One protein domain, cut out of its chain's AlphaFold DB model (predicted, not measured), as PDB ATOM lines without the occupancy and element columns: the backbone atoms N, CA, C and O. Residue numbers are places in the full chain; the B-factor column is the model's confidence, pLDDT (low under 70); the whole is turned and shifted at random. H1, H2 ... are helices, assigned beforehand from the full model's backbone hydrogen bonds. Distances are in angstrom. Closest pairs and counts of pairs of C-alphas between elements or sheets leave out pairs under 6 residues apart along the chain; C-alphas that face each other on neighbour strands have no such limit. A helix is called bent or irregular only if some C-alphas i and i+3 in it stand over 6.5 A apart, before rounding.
ATOM      1  N   ASN A 226      79.236 161.374 117.939       67.06
ATOM      2  CA  ASN A 226      78.152 161.863 118.810       67.06
ATOM      3  C   ASN A 226      77.811 160.936 119.998       67.06
ATOM      4  O   ASN A 226      77.610 161.422 121.111       67.06
ATOM      5  N   ASN A 227      77.827 159.613 119.805       66.75
ATOM      6  CA  ASN A 227      77.594 158.647 120.892       66.75
ATOM      7  C   ASN A 227      78.880 158.262 121.647       66.75
ATOM      8  O   ASN A 227      78.844 157.992 122.844       66.75
ATOM      9  N   PHE A 228      80.030 158.278 120.970       81.56
ATOM     10  CA  PHE A 228      81.320 157.897 121.552       81.56
ATOM     11  C   PHE A 228      81.915 158.992 122.452       81.56
ATOM     12  O   PHE A 228      82.580 158.691 123.441       81.56
ATOM     13  N   ASN A 229      81.610 160.262 122.172       80.88
ATOM     14  CA  ASN A 229      82.032 161.417 122.967       80.88
ATOM     15  C   ASN A 229      81.595 161.318 124.429       80.88
ATOM     16  O   ASN A 229      82.303 161.801 125.302       80.88
ATOM     17  N   GLN A 230      80.465 160.662 124.702       82.19
ATOM     18  CA  GLN A 230      79.993 160.451 126.069       82.19
ATOM     19  C   GLN A 230      80.916 159.539 126.882       82.19
ATOM     20  O   GLN A 230      80.953 159.671 128.100       82.19
ATOM     21  N   LEU A 231      81.629 158.615 126.228       86.12
ATOM     22  CA  LEU A 231      82.640 157.769 126.865       86.12
ATOM     23  C   LEU A 231      83.971 158.509 126.977       86.12
ATOM     24  O   LEU A 231      84.624 158.444 128.011       86.12
ATOM     25  N   LEU A 232      84.348 159.256 125.935       87.31
ATOM     26  CA  LEU A 232      85.567 160.066 125.945       87.31
ATOM     27  C   LEU A 232      85.547 161.137 127.037       87.31
ATOM     28  O   LEU A 232      86.558 161.346 127.693       87.31
ATOM     29  N   SER A 233      84.402 161.785 127.268       89.06
ATOM     30  CA  SER A 233      84.275 162.854 128.266       89.06
ATOM     31  C   SER A 233      84.411 162.381 129.714       89.06
ATOM     32  O   SER A 233      84.442 163.218 130.605       89.06
ATOM     33  N   LEU A 234      84.407 161.069 129.953       90.44
ATOM     34  CA  LEU A 234      84.499 160.474 131.290       90.44
ATOM     35  C   LEU A 234      85.933 160.185 131.720       90.44
ATOM     36  O   LEU A 234      86.167 159.913 132.894       90.44
ATOM     37  N   LEU A 235      86.869 160.192 130.775       93.75
ATOM     38  CA  LEU A 235      88.251 159.815 131.019       93.75
ATOM     39  C   LEU A 235      89.158 161.022 130.809       93.75
ATOM     40  O   LEU A 235      88.978 161.818 129.885       93.75
ATOM     41  N   ASN A 236      90.180 161.126 131.645       91.56
ATOM     42  CA  ASN A 236      91.269 162.054 131.437       91.56
ATOM     43  C   ASN A 236      92.049 161.626 130.173       91.56
ATOM     44  O   ASN A 236      92.503 160.482 130.090       91.56
ATOM     45  N   PRO A 237      92.235 162.516 129.185       85.44
ATOM     46  CA  PRO A 237      92.885 162.163 127.924       85.44
ATOM     47  C   PRO A 237      94.373 161.802 128.076       85.44
ATOM     48  O   PRO A 237      94.907 161.078 127.239       85.44
ATOM     49  N   GLU A 238      95.044 162.276 129.129       85.19
ATOM     50  CA  GLU A 238      96.461 162.004 129.391       85.19
ATOM     51  C   GLU A 238      96.675 160.652 130.077       85.19
ATOM     52  O   GLU A 238      97.607 159.927 129.728       85.19
ATOM     53  N   THR A 239      95.828 160.308 131.051       88.31
ATOM     54  CA  THR A 239      96.002 159.093 131.864       88.31
ATOM     55  C   THR A 239      95.133 157.928 131.403       88.31
ATOM     56  O   THR A 239      95.477 156.779 131.664       88.31
ATOM     57  N   GLY A 240      94.018 158.206 130.724       89.44
ATOM     58  CA  GLY A 240      92.994 157.222 130.379       89.44
ATOM     59  C   GLY A 240      92.149 156.743 131.562       89.44
ATOM     60  O   GLY A 240      91.307 155.870 131.382       89.44
ATOM     61  N   GLU A 241      92.351 157.328 132.741       93.12
ATOM     62  CA  GLU A 241      91.594 157.046 133.963       93.12
ATOM     63  C   GLU A 241      90.429 158.032 134.119       93.12
ATOM     64  O   GLU A 241      90.494 159.136 133.564       93.12
ATOM     65  N   PRO A 242      89.380 157.696 134.890       95.00
ATOM     66  CA  PRO A 242      88.349 158.658 135.261       95.00
ATOM     67  C   PRO A 242      88.927 159.910 135.927       95.00
ATOM     68  O   PRO A 242      89.995 159.878 136.549       95.00
ATOM     69  N   PHE A 243      88.216 161.031 135.817       90.81
ATOM     70  CA  PHE A 243      88.566 162.225 136.585       90.81
ATOM     71  C   PHE A 243      88.430 161.954 138.090       90.81
ATOM     72  O   PHE A 243      87.571 161.190 138.526       90.81
ATOM     73  N   VAL A 244      89.295 162.586 138.890       90.81
ATOM     74  CA  VAL A 244      89.340 162.379 140.345       90.81
ATOM     75  C   VAL A 244      87.989 162.724 140.971       90.81
ATOM     76  O   VAL A 244      87.539 163.867 140.872       90.81
ATOM     77  N   GLY A 245      87.382 161.761 141.665       90.88
ATOM     78  CA  GLY A 245      86.060 161.897 142.281       90.88
ATOM     79  C   GLY A 245      84.883 161.556 141.360       90.88
ATOM     80  O   GLY A 245      83.738 161.681 141.794       90.88
ATOM     81  N   GLU A 246      85.138 161.135 140.118       92.44
ATOM     82  CA  GLU A 246      84.129 160.704 139.139       92.44
ATOM     83  C   GLU A 246      84.208 159.196 138.827       92.44
ATOM     84  O   GLU A 246      83.543 158.718 137.910       92.44
ATOM     85  N   GLU A 247      84.994 158.420 139.580       94.12
ATOM     86  CA  GLU A 247      85.285 157.009 139.291       94.12
ATOM     87  C   GLU A 247      84.010 156.149 139.247       94.12
ATOM     88  O   GLU A 247      83.792 155.388 138.300       94.12
ATOM     89  N   ASP A 248      83.131 156.316 140.239       91.69
ATOM     90  CA  ASP A 248      81.866 155.580 140.327       91.69
ATOM     91  C   ASP A 248      80.878 155.987 139.217       91.69
ATOM     92  O   ASP A 248      80.185 155.125 138.667       91.69
ATOM     93  N   ASP A 249      80.822 157.276 138.849       91.69
ATOM     94  CA  ASP A 249      79.966 157.759 137.751       91.69
ATOM     95  C   ASP A 249      80.463 157.234 136.403       91.69
ATOM     96  O   ASP A 249      79.679 156.699 135.615       91.69
ATOM     97  N   ALA A 250      81.776 157.298 136.163       91.62
ATOM     98  CA  ALA A 250      82.388 156.744 134.968       91.62
ATOM     99  C   ALA A 250      82.077 155.247 134.856       91.62
ATOM    100  O   ALA A 250      81.547 154.802 133.837       91.62
ATOM    101  N   LEU A 251      82.315 154.462 135.911       92.31
ATOM    102  CA  LEU A 251      81.997 153.033 135.922       92.31
ATOM    103  C   LEU A 251      80.508 152.768 135.645       92.31
ATOM    104  O   LEU A 251      80.178 151.928 134.802       92.31
ATOM    105  N   ALA A 252      79.601 153.491 136.307       90.94
ATOM    106  CA  ALA A 252      78.161 153.344 136.105       90.94
ATOM    107  C   ALA A 252      77.744 153.677 134.665       90.94
ATOM    108  O   ALA A 252      76.982 152.926 134.049       90.94
ATOM    109  N   ARG A 253      78.275 154.761 134.093       89.62
ATOM    110  CA  ARG A 253      77.961 155.198 132.728       89.62
ATOM    111  C   ARG A 253      78.541 154.263 131.678       89.62
ATOM    112  O   ARG A 253      77.826 153.931 130.740       89.62
ATOM    113  N   PHE A 254      79.764 153.765 131.842       90.56
ATOM    114  CA  PHE A 254      80.311 152.726 130.965       90.56
ATOM    115  C   PHE A 254      79.482 151.436 131.049       90.56
ATOM    116  O   PHE A 254      79.109 150.861 130.022       90.56
ATOM    117  N   ASN A 255      79.112 150.986 132.247       87.38
ATOM    118  CA  ASN A 255      78.283 149.789 132.418       87.38
ATOM    119  C   ASN A 255      76.868 149.958 131.851       87.38
ATOM    120  O   ASN A 255      76.329 149.011 131.281       87.38
ATOM    121  N   GLY A 256      76.313 151.170 131.909       85.00
ATOM    122  CA  GLY A 256      75.018 151.522 131.329       85.00
ATOM    123  C   GLY A 256      74.968 151.537 129.797       85.00
ATOM    124  O   GLY A 256      73.875 151.621 129.243       85.00
ATOM    125  N   GLN A 257      76.108 151.435 129.101       86.69
ATOM    126  CA  GLN A 257      76.173 151.410 127.635       86.69
ATOM    127  C   GLN A 257      76.397 149.978 127.119       86.69
ATOM    128  O   GLN A 257      77.541 149.507 127.082       86.69
ATOM    129  N   PRO A 258      75.346 149.252 126.684       83.88
ATOM    130  CA  PRO A 258      75.498 147.887 126.171       83.88
ATOM    131  C   PRO A 258      76.254 147.830 124.834       83.88
ATOM    132  O   PRO A 258      76.866 146.816 124.524       83.88
ATOM    133  N   GLN A 259      76.260 148.920 124.061       87.00
ATOM    134  CA  GLN A 259      76.891 148.989 122.735       87.00
ATOM    135  C   GLN A 259      78.363 149.436 122.763       87.00
ATOM    136  O   GLN A 259      78.990 149.541 121.711       87.00
ATOM    137  N   LYS A 260      78.940 149.703 123.944       90.25
ATOM    138  CA  LYS A 260      80.297 150.271 124.070       90.25
ATOM    139  C   LYS A 260      81.379 149.443 123.369       90.25
ATOM    140  O   LYS A 260      82.277 150.011 122.755       90.25
ATOM    141  N   VAL A 261      81.270 148.113 123.435       91.94
ATOM    142  CA  VAL A 261      82.221 147.185 122.807       91.94
ATOM    143  C   VAL A 261      82.137 147.297 121.289       91.94
ATOM    144  O   VAL A 261      83.166 147.429 120.632       91.94
ATOM    145  N   ASP A 262      80.924 147.334 120.738       87.81
ATOM    146  CA  ASP A 262      80.707 147.467 119.296       87.81
ATOM    147  C   ASP A 262      81.180 148.836 118.786       87.81
ATOM    148  O   ASP A 262      81.798 148.927 117.727       87.81
ATOM    149  N   TRP A 263      80.974 149.912 119.556       89.50
ATOM    150  CA  TRP A 263      81.483 151.242 119.203       89.50
ATOM    151  C   TRP A 263      83.012 151.280 119.137       89.50
ATOM    152  O   TRP A 263      83.568 151.841 118.189       89.50
ATOM    153  N   VAL A 264      83.696 150.673 120.113       92.75
ATOM    154  CA  VAL A 264      85.161 150.571 120.094       92.75
ATOM    155  C   VAL A 264      85.630 149.684 118.942       92.75
ATOM    156  O   VAL A 264      86.536 150.080 118.212       92.75
ATOM    157  N   ALA A 265      84.996 148.530 118.732       91.25
ATOM    158  CA  ALA A 265      85.346 147.606 117.658       91.25
ATOM    159  C   ALA A 265      85.209 148.248 116.270       91.25
ATOM    160  O   ALA A 265      86.131 148.147 115.461       91.25
ATOM    161  N   ASN A 266      84.122 148.978 116.010       88.00
ATOM    162  CA  ASN A 266      83.904 149.664 114.734       88.00
ATOM    163  C   ASN A 266      84.970 150.740 114.469       88.00
ATOM    164  O   ASN A 266      85.494 150.842 113.360       88.00
ATOM    165  N   ARG A 267      85.337 151.522 115.493       91.88
ATOM    166  CA  ARG A 267      86.410 152.527 115.390       91.88
ATOM    167  C   ARG A 267      87.779 151.892 115.202       91.88
ATOM    168  O   ARG A 267      88.579 152.392 114.417       91.88
ATOM    169  N   PHE A 268      88.039 150.788 115.890       93.69
ATOM    170  CA  PHE A 268      89.277 150.038 115.744       93.69
ATOM    171  C   PHE A 268      89.425 149.486 114.321       93.69
ATOM    172  O   PHE A 268      90.453 149.704 113.684       93.69
ATOM    173  N   GLN A 269      88.382 148.846 113.787       90.44
ATOM    174  CA  GLN A 269      88.369 148.339 112.412       90.44
ATOM    175  C   GLN A 269      88.554 149.458 111.387       90.44
ATOM    176  O   GLN A 269      89.309 149.294 110.432       90.44
ATOM    177  N   PHE A 270      87.927 150.618 111.603       91.50
ATOM    178  CA  PHE A 270      88.173 151.801 110.786       91.50
ATOM    179  C   PHE A 270      89.657 152.176 110.767       91.50
ATOM    180  O   PHE A 270      90.248 152.226 109.693       91.50
ATOM    181  N   MET A 271      90.272 152.361 111.940       92.81
ATOM    182  CA  MET A 271      91.692 152.716 112.054       92.81
ATOM    183  C   MET A 271      92.609 151.671 111.415       92.81
ATOM    184  O   MET A 271      93.638 152.012 110.829       92.81
ATOM    185  N   GLN A 272      92.241 150.394 111.514       90.94
ATOM    186  CA  GLN A 272      92.965 149.306 110.872       90.94
ATOM    187  C   GLN A 272      92.871 149.405 109.343       90.94
ATOM    188  O   GLN A 272      93.890 149.345 108.659       90.94
ATOM    189  N   HIS A 273      91.672 149.609 108.794       87.94
ATOM    190  CA  HIS A 273      91.442 149.690 107.349       87.94
ATOM    191  C   HIS A 273      91.996 150.967 106.707       87.94
ATOM    192  O   HIS A 273      92.324 150.961 105.520       87.94
ATOM    193  N   THR A 274      92.122 152.054 107.467       89.06
ATOM    194  CA  THR A 274      92.696 153.322 106.993       89.06
ATOM    195  C   THR A 274      94.207 153.422 107.206       89.06
ATOM    196  O   THR A 274      94.824 154.369 106.719       89.06
ATOM    197  N   GLY A 275      94.821 152.448 107.887       88.75
ATOM    198  CA  GLY A 275      96.259 152.424 108.173       88.75
ATOM    199  C   GLY A 275      96.689 153.325 109.335       88.75
ATOM    200  O   GLY A 275      97.888 153.480 109.575       88.75
ATOM    201  N   TRP A 276      95.739 153.885 110.089       91.00
ATOM    202  CA  TRP A 276      96.015 154.740 111.249       91.00
ATOM    203  C   TRP A 276      96.727 153.990 112.368       91.00
ATOM    204  O   TRP A 276      97.395 154.603 113.189       91.00
ATOM    205  N   LEU A 277      96.634 152.662 112.420       89.75
ATOM    206  CA  LEU A 277      97.391 151.900 113.411       89.75
ATOM    207  C   LEU A 277      98.896 151.878 113.101       89.75
ATOM    208  O   LEU A 277      99.687 151.765 114.028       89.75
ATOM    209  N   THR A 278      99.315 152.034 111.845       84.62
ATOM    210  CA  THR A 278     100.715 151.828 111.423       84.62
ATOM    211  C   THR A 278     101.440 153.097 110.979       84.62
ATOM    212  O   THR A 278     102.658 153.169 111.106       84.62
ATOM    213  N   ALA A 279     100.734 154.101 110.452       74.75
ATOM    214  CA  ALA A 279     101.336 155.349 109.982       74.75
ATOM    215  C   ALA A 279     100.439 156.537 110.348       74.75
ATOM    216  O   ALA A 279      99.407 156.750 109.720       74.75
ATOM    217  N   GLN A 280     100.845 157.290 111.373       79.25
ATOM    218  CA  GLN A 280     100.019 158.324 111.998       79.25
ATOM    219  C   GLN A 280     100.573 159.721 111.756       79.25
ATOM    220  O   GLN A 280     101.734 160.017 112.047       79.25
ATOM    221  N   THR A 281      99.703 160.617 111.318       85.62
ATOM    222  CA  THR A 281      99.826 162.046 111.605       85.62
ATOM    223  C   THR A 281      99.633 162.306 113.110       85.62
ATOM    224  O   THR A 281      99.074 161.468 113.823       85.62
ATOM    225  N   PRO A 282     100.066 163.466 113.636       88.12
ATOM    226  CA  PRO A 282      99.843 163.810 115.042       88.12
ATOM    227  C   PRO A 282      98.368 163.753 115.474       88.12
ATOM    228  O   PRO A 282      98.075 163.344 116.594       88.12
ATOM    229  N   GLU A 283      97.447 164.124 114.583       88.19
ATOM    230  CA  GLU A 283      96.003 164.090 114.837       88.19
ATOM    231  C   GLU A 283      95.462 162.651 114.899       88.19
ATOM    232  O   GLU A 283      94.803 162.275 115.869       88.19
ATOM    233  N   GLU A 284      95.831 161.798 113.939       90.44
ATOM    234  CA  GLU A 284      95.468 160.372 113.949       90.44
ATOM    235  C   GLU A 284      96.015 159.664 115.199       90.44
ATOM    236  O   GLU A 284      95.314 158.859 115.815       90.44
ATOM    237  N   LYS A 285      97.231 160.020 115.639       90.38
ATOM    238  CA  LYS A 285      97.816 159.508 116.885       90.38
ATOM    239  C   LYS A 285      96.974 159.867 118.108       90.38
ATOM    240  O   LYS A 285      96.753 159.010 118.962       90.38
ATOM    241  N   ALA A 286      96.484 161.104 118.195       89.81
ATOM    242  CA  ALA A 286      95.609 161.520 119.290       89.81
ATOM    243  C   ALA A 286      94.309 160.696 119.315       89.81
ATOM    244  O   ALA A 286      93.861 160.266 120.378       89.81
ATOM    245  N   HIS A 287      93.732 160.392 118.150       91.88
ATOM    246  CA  HIS A 287      92.552 159.531 118.064       91.88
ATOM    247  C   HIS A 287      92.829 158.081 118.478       91.88
ATOM    248  O   HIS A 287      92.010 157.500 119.191       91.88
ATOM    249  N   VAL A 288      93.975 157.512 118.088       93.19
ATOM    250  CA  VAL A 288      94.402 156.166 118.511       93.19
ATOM    251  C   VAL A 288      94.594 156.101 120.029       93.19
ATOM    252  O   VAL A 288      94.105 155.165 120.659       93.19
ATOM    253  N   VAL A 289      95.231 157.111 120.633       92.38
ATOM    254  CA  VAL A 289      95.385 157.231 122.098       92.38
ATOM    255  C   VAL A 289      94.021 157.280 122.787       92.38
ATOM    256  O   VAL A 289      93.777 156.525 123.726       92.38
ATOM    257  N   ASN A 290      93.105 158.113 122.297       92.44
ATOM    258  CA  ASN A 290      91.766 158.241 122.867       92.44
ATOM    259  C   ASN A 290      90.983 156.922 122.803       92.44
ATOM    260  O   ASN A 290      90.342 156.531 123.779       92.44
ATOM    261  N   LEU A 291      91.054 156.211 121.672       94.69
ATOM    262  CA  LEU A 291      90.414 154.905 121.532       94.69
ATOM    263  C   LEU A 291      91.055 153.864 122.456       94.69
ATOM    264  O   LEU A 291      90.329 153.085 123.070       94.69
ATOM    265  N   TYR A 292      92.386 153.873 122.590       95.50
ATOM    266  CA  TYR A 292      93.106 153.016 123.532       95.50
ATOM    267  C   TYR A 292      92.630 153.239 124.968       95.50
ATOM    268  O   TYR A 292      92.305 152.268 125.641       95.50
ATOM    269  N   ASN A 293      92.552 154.490 125.424       95.00
ATOM    270  CA  ASN A 293      92.148 154.823 126.791       95.00
ATOM    271  C   ASN A 293      90.749 154.273 127.107       95.00
ATOM    272  O   ASN A 293      90.559 153.582 128.106       95.00
ATOM    273  N   VAL A 294      89.787 154.489 126.203       95.25
ATOM    274  CA  VAL A 294      88.425 153.945 126.336       95.25
ATOM    275  C   VAL A 294      88.438 152.416 126.327       95.25
ATOM    276  O   VAL A 294      87.810 151.789 127.177       95.25
ATOM    277  N   ALA A 295      89.148 151.801 125.381       95.81
ATOM    278  CA  ALA A 295      89.222 150.350 125.257       95.81
ATOM    279  C   ALA A 295      89.838 149.701 126.506       95.81
ATOM    280  O   ALA A 295      89.304 148.719 127.024       95.81
ATOM    281  N   HIS A 296      90.925 150.285 127.007       96.00
ATOM    282  CA  HIS A 296      91.635 149.831 128.189       96.00
ATOM    283  C   HIS A 296      90.760 149.931 129.435       96.00
ATOM    284  O   HIS A 296      90.695 148.955 130.181       96.00
ATOM    285  N   TYR A 297      90.069 151.057 129.636       95.88
ATOM    286  CA  TYR A 297      89.172 151.232 130.776       95.88
ATOM    287  C   TYR A 297      88.027 150.213 130.755       95.88
ATOM    288  O   TYR A 297      87.711 149.607 131.778       95.88
ATOM    289  N   ILE A 298      87.443 149.943 129.579       94.81
ATOM    290  CA  ILE A 298      86.443 148.876 129.422       94.81
ATOM    291  C   ILE A 298      87.041 147.525 129.813       94.81
ATOM    292  O   ILE A 298      86.418 146.780 130.560       94.81
ATOM    293  N   LEU A 299      88.237 147.202 129.322       95.12
ATOM    294  CA  LEU A 299      88.883 145.918 129.580       95.12
ATOM    295  C   LEU A 299      89.202 145.704 131.069       95.12
ATOM    296  O   LEU A 299      89.021 144.596 131.563       95.12
ATOM    297  N   THR A 300      89.667 146.730 131.785       93.94
ATOM    298  CA  THR A 300      90.045 146.614 133.208       93.94
ATOM    299  C   THR A 300      88.861 146.610 134.158       93.94
ATOM    300  O   THR A 300      88.984 146.097 135.269       93.94
ATOM    301  N   THR A 301      87.727 147.170 133.740       93.19
ATOM    302  CA  THR A 301      86.507 147.246 134.556       93.19
ATOM    303  C   THR A 301      85.454 146.204 134.176       93.19
ATOM    304  O   THR A 301      84.470 146.034 134.901       93.19
ATOM    305  N   ALA A 302      85.645 145.485 133.065       91.06
ATOM    306  CA  ALA A 302      84.750 144.424 132.630       91.06
ATOM    307  C   ALA A 302      84.760 143.244 133.610       91.06
ATOM    308  O   ALA A 302      85.802 142.685 133.943       91.06
ATOM    309  N   ASN A 303      83.559 142.822 134.006       87.69
ATOM    310  CA  ASN A 303      83.345 141.612 134.802       87.69
ATOM    311  C   ASN A 303      82.805 140.446 133.958       87.69
ATOM    312  O   ASN A 303      82.694 139.327 134.459       87.69
ATOM    313  N   ASP A 304      82.440 140.690 132.695       90.62
ATOM    314  CA  ASP A 304      81.917 139.672 131.790       90.62
ATOM    315  C   ASP A 304      83.020 139.121 130.853       90.62
ATOM    316  O   ASP A 304      83.738 139.895 130.211       90.62
ATOM    317  N   PRO A 305      83.172 137.784 130.746       92.56
ATOM    318  CA  PRO A 305      84.214 137.169 129.920       92.56
ATOM    319  C   PRO A 305      84.143 137.525 128.431       92.56
ATOM    320  O   PRO A 305      85.183 137.631 127.783       92.56
ATOM    321  N   ASP A 306      82.939 137.731 127.891       92.19
ATOM    322  CA  ASP A 306      82.736 138.035 126.470       92.19
ATOM    323  C   ASP A 306      83.318 139.406 126.097       92.19
ATOM    324  O   ASP A 306      83.981 139.543 125.065       92.19
ATOM    325  N   THR A 307      83.115 140.425 126.939       93.25
ATOM    326  CA  THR A 307      83.733 141.745 126.762       93.25
ATOM    327  C   THR A 307      85.244 141.645 126.852       93.25
ATOM    328  O   THR A 307      85.925 142.180 125.980       93.25
ATOM    329  N   ILE A 308      85.783 140.921 127.838       94.56
ATOM    330  CA  ILE A 308      87.235 140.724 127.976       94.56
ATOM    331  C   ILE A 308      87.803 140.084 126.703       94.56
ATOM    332  O   ILE A 308      88.739 140.620 126.109       94.56
ATOM    333  N   GLN A 309      87.193 138.993 126.230       95.50
ATOM    334  CA  GLN A 309      87.626 138.276 125.031       95.50
ATOM    335  C   GLN A 309      87.619 139.166 123.781       95.50
ATOM    336  O   GLN A 309      88.531 139.076 122.958       95.50
ATOM    337  N   LYS A 310      86.606 140.027 123.621       94.06
ATOM    338  CA  LYS A 310      86.502 140.948 122.477       94.06
ATOM    339  C   LYS A 310      87.471 142.126 122.578       94.06
ATOM    340  O   LYS A 310      88.054 142.523 121.571       94.06
ATOM    341  N   MET A 311      87.641 142.691 123.770       96.44
ATOM    342  CA  MET A 311      88.393 143.930 123.978       96.44
ATOM    343  C   MET A 311      89.896 143.717 124.096       96.44
ATOM    344  O   MET A 311      90.656 144.581 123.663       96.44
ATOM    345  N   GLN A 312      90.339 142.584 124.641       96.75
ATOM    346  CA  GLN A 312      91.757 142.281 124.811       96.75
ATOM    347  C   GLN A 312      92.579 142.416 123.512       96.75
ATOM    348  O   GLN A 312      93.528 143.205 123.509       96.75
ATOM    349  N   PRO A 313      92.223 141.760 122.384       96.81
ATOM    350  CA  PRO A 313      93.004 141.883 121.151       96.81
ATOM    351  C   PRO A 313      92.995 143.304 120.567       96.81
ATOM    352  O   PRO A 313      93.968 143.713 119.933       96.81
ATOM    353  N   ILE A 314      91.919 144.068 120.787       97.19
ATOM    354  CA  ILE A 314      91.813 145.470 120.364       97.19
ATOM    355  C   ILE A 314      92.765 146.343 121.192       97.19
ATOM    356  O   ILE A 314      93.555 147.104 120.631       97.19
ATOM    357  N   CYS A 315      92.738 146.201 122.521       96.06
ATOM    358  CA  CYS A 315      93.594 146.958 123.434       96.06
ATOM    359  C   CYS A 315      95.076 146.694 123.170       96.06
ATOM    360  O   CYS A 315      95.864 147.635 123.123       96.06
ATOM    361  N   GLU A 316      95.462 145.435 122.963       95.25
ATOM    362  CA  GLU A 316      96.852 145.060 122.699       95.25
ATOM    363  C   GLU A 316      97.390 145.698 121.411       95.25
ATOM    364  O   GLU A 316      98.507 146.218 121.401       95.25
ATOM    365  N   GLN A 317      96.602 145.708 120.333       95.38
ATOM    366  CA  GLN A 317      97.008 146.328 119.068       95.38
ATOM    367  C   GLN A 317      97.066 147.854 119.160       95.38
ATOM    368  O   GLN A 317      98.029 148.462 118.689       95.38
ATOM    369  N   LEU A 318      96.085 148.475 119.821       95.50
ATOM    370  CA  LEU A 318      96.094 149.914 120.080       95.50
ATOM    371  C   LEU A 318      97.285 150.323 120.958       95.50
ATOM    372  O   LEU A 318      97.925 151.333 120.670       95.50
ATOM    373  N   ARG A 319      97.644 149.515 121.968       94.31
ATOM    374  CA  ARG A 319      98.829 149.737 122.812       94.31
ATOM    375  C   ARG A 319     100.107 149.749 121.980       94.31
ATOM    376  O   ARG A 319     100.868 150.707 122.046       94.31
ATOM    377  N   LYS A 320     100.316 148.710 121.160       92.31
ATOM    378  CA  LYS A 320     101.494 148.603 120.282       92.31
ATOM    379  C   LYS A 320     101.596 149.796 119.335       92.31
ATOM    380  O   LYS A 320     102.675 150.346 119.147       92.31
ATOM    381  N   SER A 321     100.466 150.207 118.763       90.50
ATOM    382  CA  SER A 321     100.379 151.367 117.879       90.50
ATOM    383  C   SER A 321     100.749 152.673 118.588       90.50
ATOM    384  O   SER A 321     101.577 153.437 118.097       90.50
ATOM    385  N   ARG A 322     100.195 152.895 119.784       86.62
ATOM    386  CA  ARG A 322     100.465 154.066 120.627       86.62
ATOM    387  C   ARG A 322     101.940 154.176 121.024       86.62
ATOM    388  O   ARG A 322     102.514 155.264 120.938       86.62
ATOM    389  N   ASP A 323     102.524 153.060 121.456       85.81
ATOM    390  CA  ASP A 323     103.886 152.983 121.999       85.81
ATOM    391  C   ASP A 323     104.958 152.971 120.887       85.81
ATOM    392  O   ASP A 323     106.150 153.072 121.169       85.81
ATOM    393  N   GLY A 324     104.548 152.897 119.613       76.69
ATOM    394  CA  GLY A 324     105.456 152.811 118.466       76.69
ATOM    395  C   GLY A 324     106.108 151.434 118.302       76.69
ATOM    396  O   GLY A 324     107.126 151.317 117.626       76.69
TER     397      GLY A 324
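Overview. This is residues 226 to 324 of the 407 residues of an uncharacterized protein of Legionella adelaidensis (UniProt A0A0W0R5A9). Three long helices, H3, H4 and H5, form an up-and-down bundle, their centres making a triangle, with two shorter helices at its side and end. H1 packs on the side of H4, and H2 is set crosswise near the end of H4 and the beginning of H3. The printed part has 99 residues with five named helices, H1 to H5 in chain order, and no named strand; its class is all helix. It is compact, with a radius of gyration of the C-alphas of 12.8 A, and rounded, spanning 36 by 28 by 25 A.

Arrangement. H1, residues 229 to 232, only just touches H4, residues 282 to 301, with 3 pairs of C-alphas within 8 A; the closest are those of Leu 232 and Val 294, 6.8 A apart. H2, residues 247 to 255, is close to H4 but not clearly touching, and about perpendicular to it at 89 degrees; the closest C-alphas, of Phe 254 and Ile 298, are 7.4 A apart. H3, residues 260 to 274, forms a helical hairpin with H4, at a shallow tilt of 32 degrees, opposite ways; their closest C-alphas, of Val 264 and Ala 295, are 6.6 A apart. H4 is the hub, touching three helices. H4 and H5, residues 305 to 323, form a second helical hairpin at a shallow tilt of 32 degrees, opposite ways; the closest C-alphas, of Tyr 292 and Leu 318, are 5.5 A apart. H3 also touches H5, at a steep tilt of 38 degrees, the same way, with the C-alphas of Val 261 and Thr 307 closest at 6.9 A; H5 touches H3 with residues 307 to 314 alone. H2 and H5 are apart. Each O i to N i+4 pair is within hydrogen-bond range in H2, H3 and H4, against 13 of 15 in H5; H1 is too short for such a pair.

Along the chain. H1 begins at C-alpha 229, (82.032, 161.417, 122.967), and H2 measures 12.2 A from first to last C-alpha. H3 measures 21.3 A, and H4 measures 28.9 A from C-alpha 282 at (99.843, 163.810, 115.042). H5 measures 26.5 A and ends at C-alpha 323, (103.886, 152.983, 121.999). It has a kink of 32 degrees near residue 313 and is only just irregular, with C-alphas 310 and 313 6.7 A apart.

Size, cuts and confidence. The two C-alphas farthest apart, those of Gly 245 and His 273, are 37.4 A apart. The printed part has no cut. The link from H1 to H2, residues 233 to 246, is long; that from H3 to H4 is short, and the other two are tight. The mean pLDDT of the printed part is 90.1, and residues 226 to 227 are under 70.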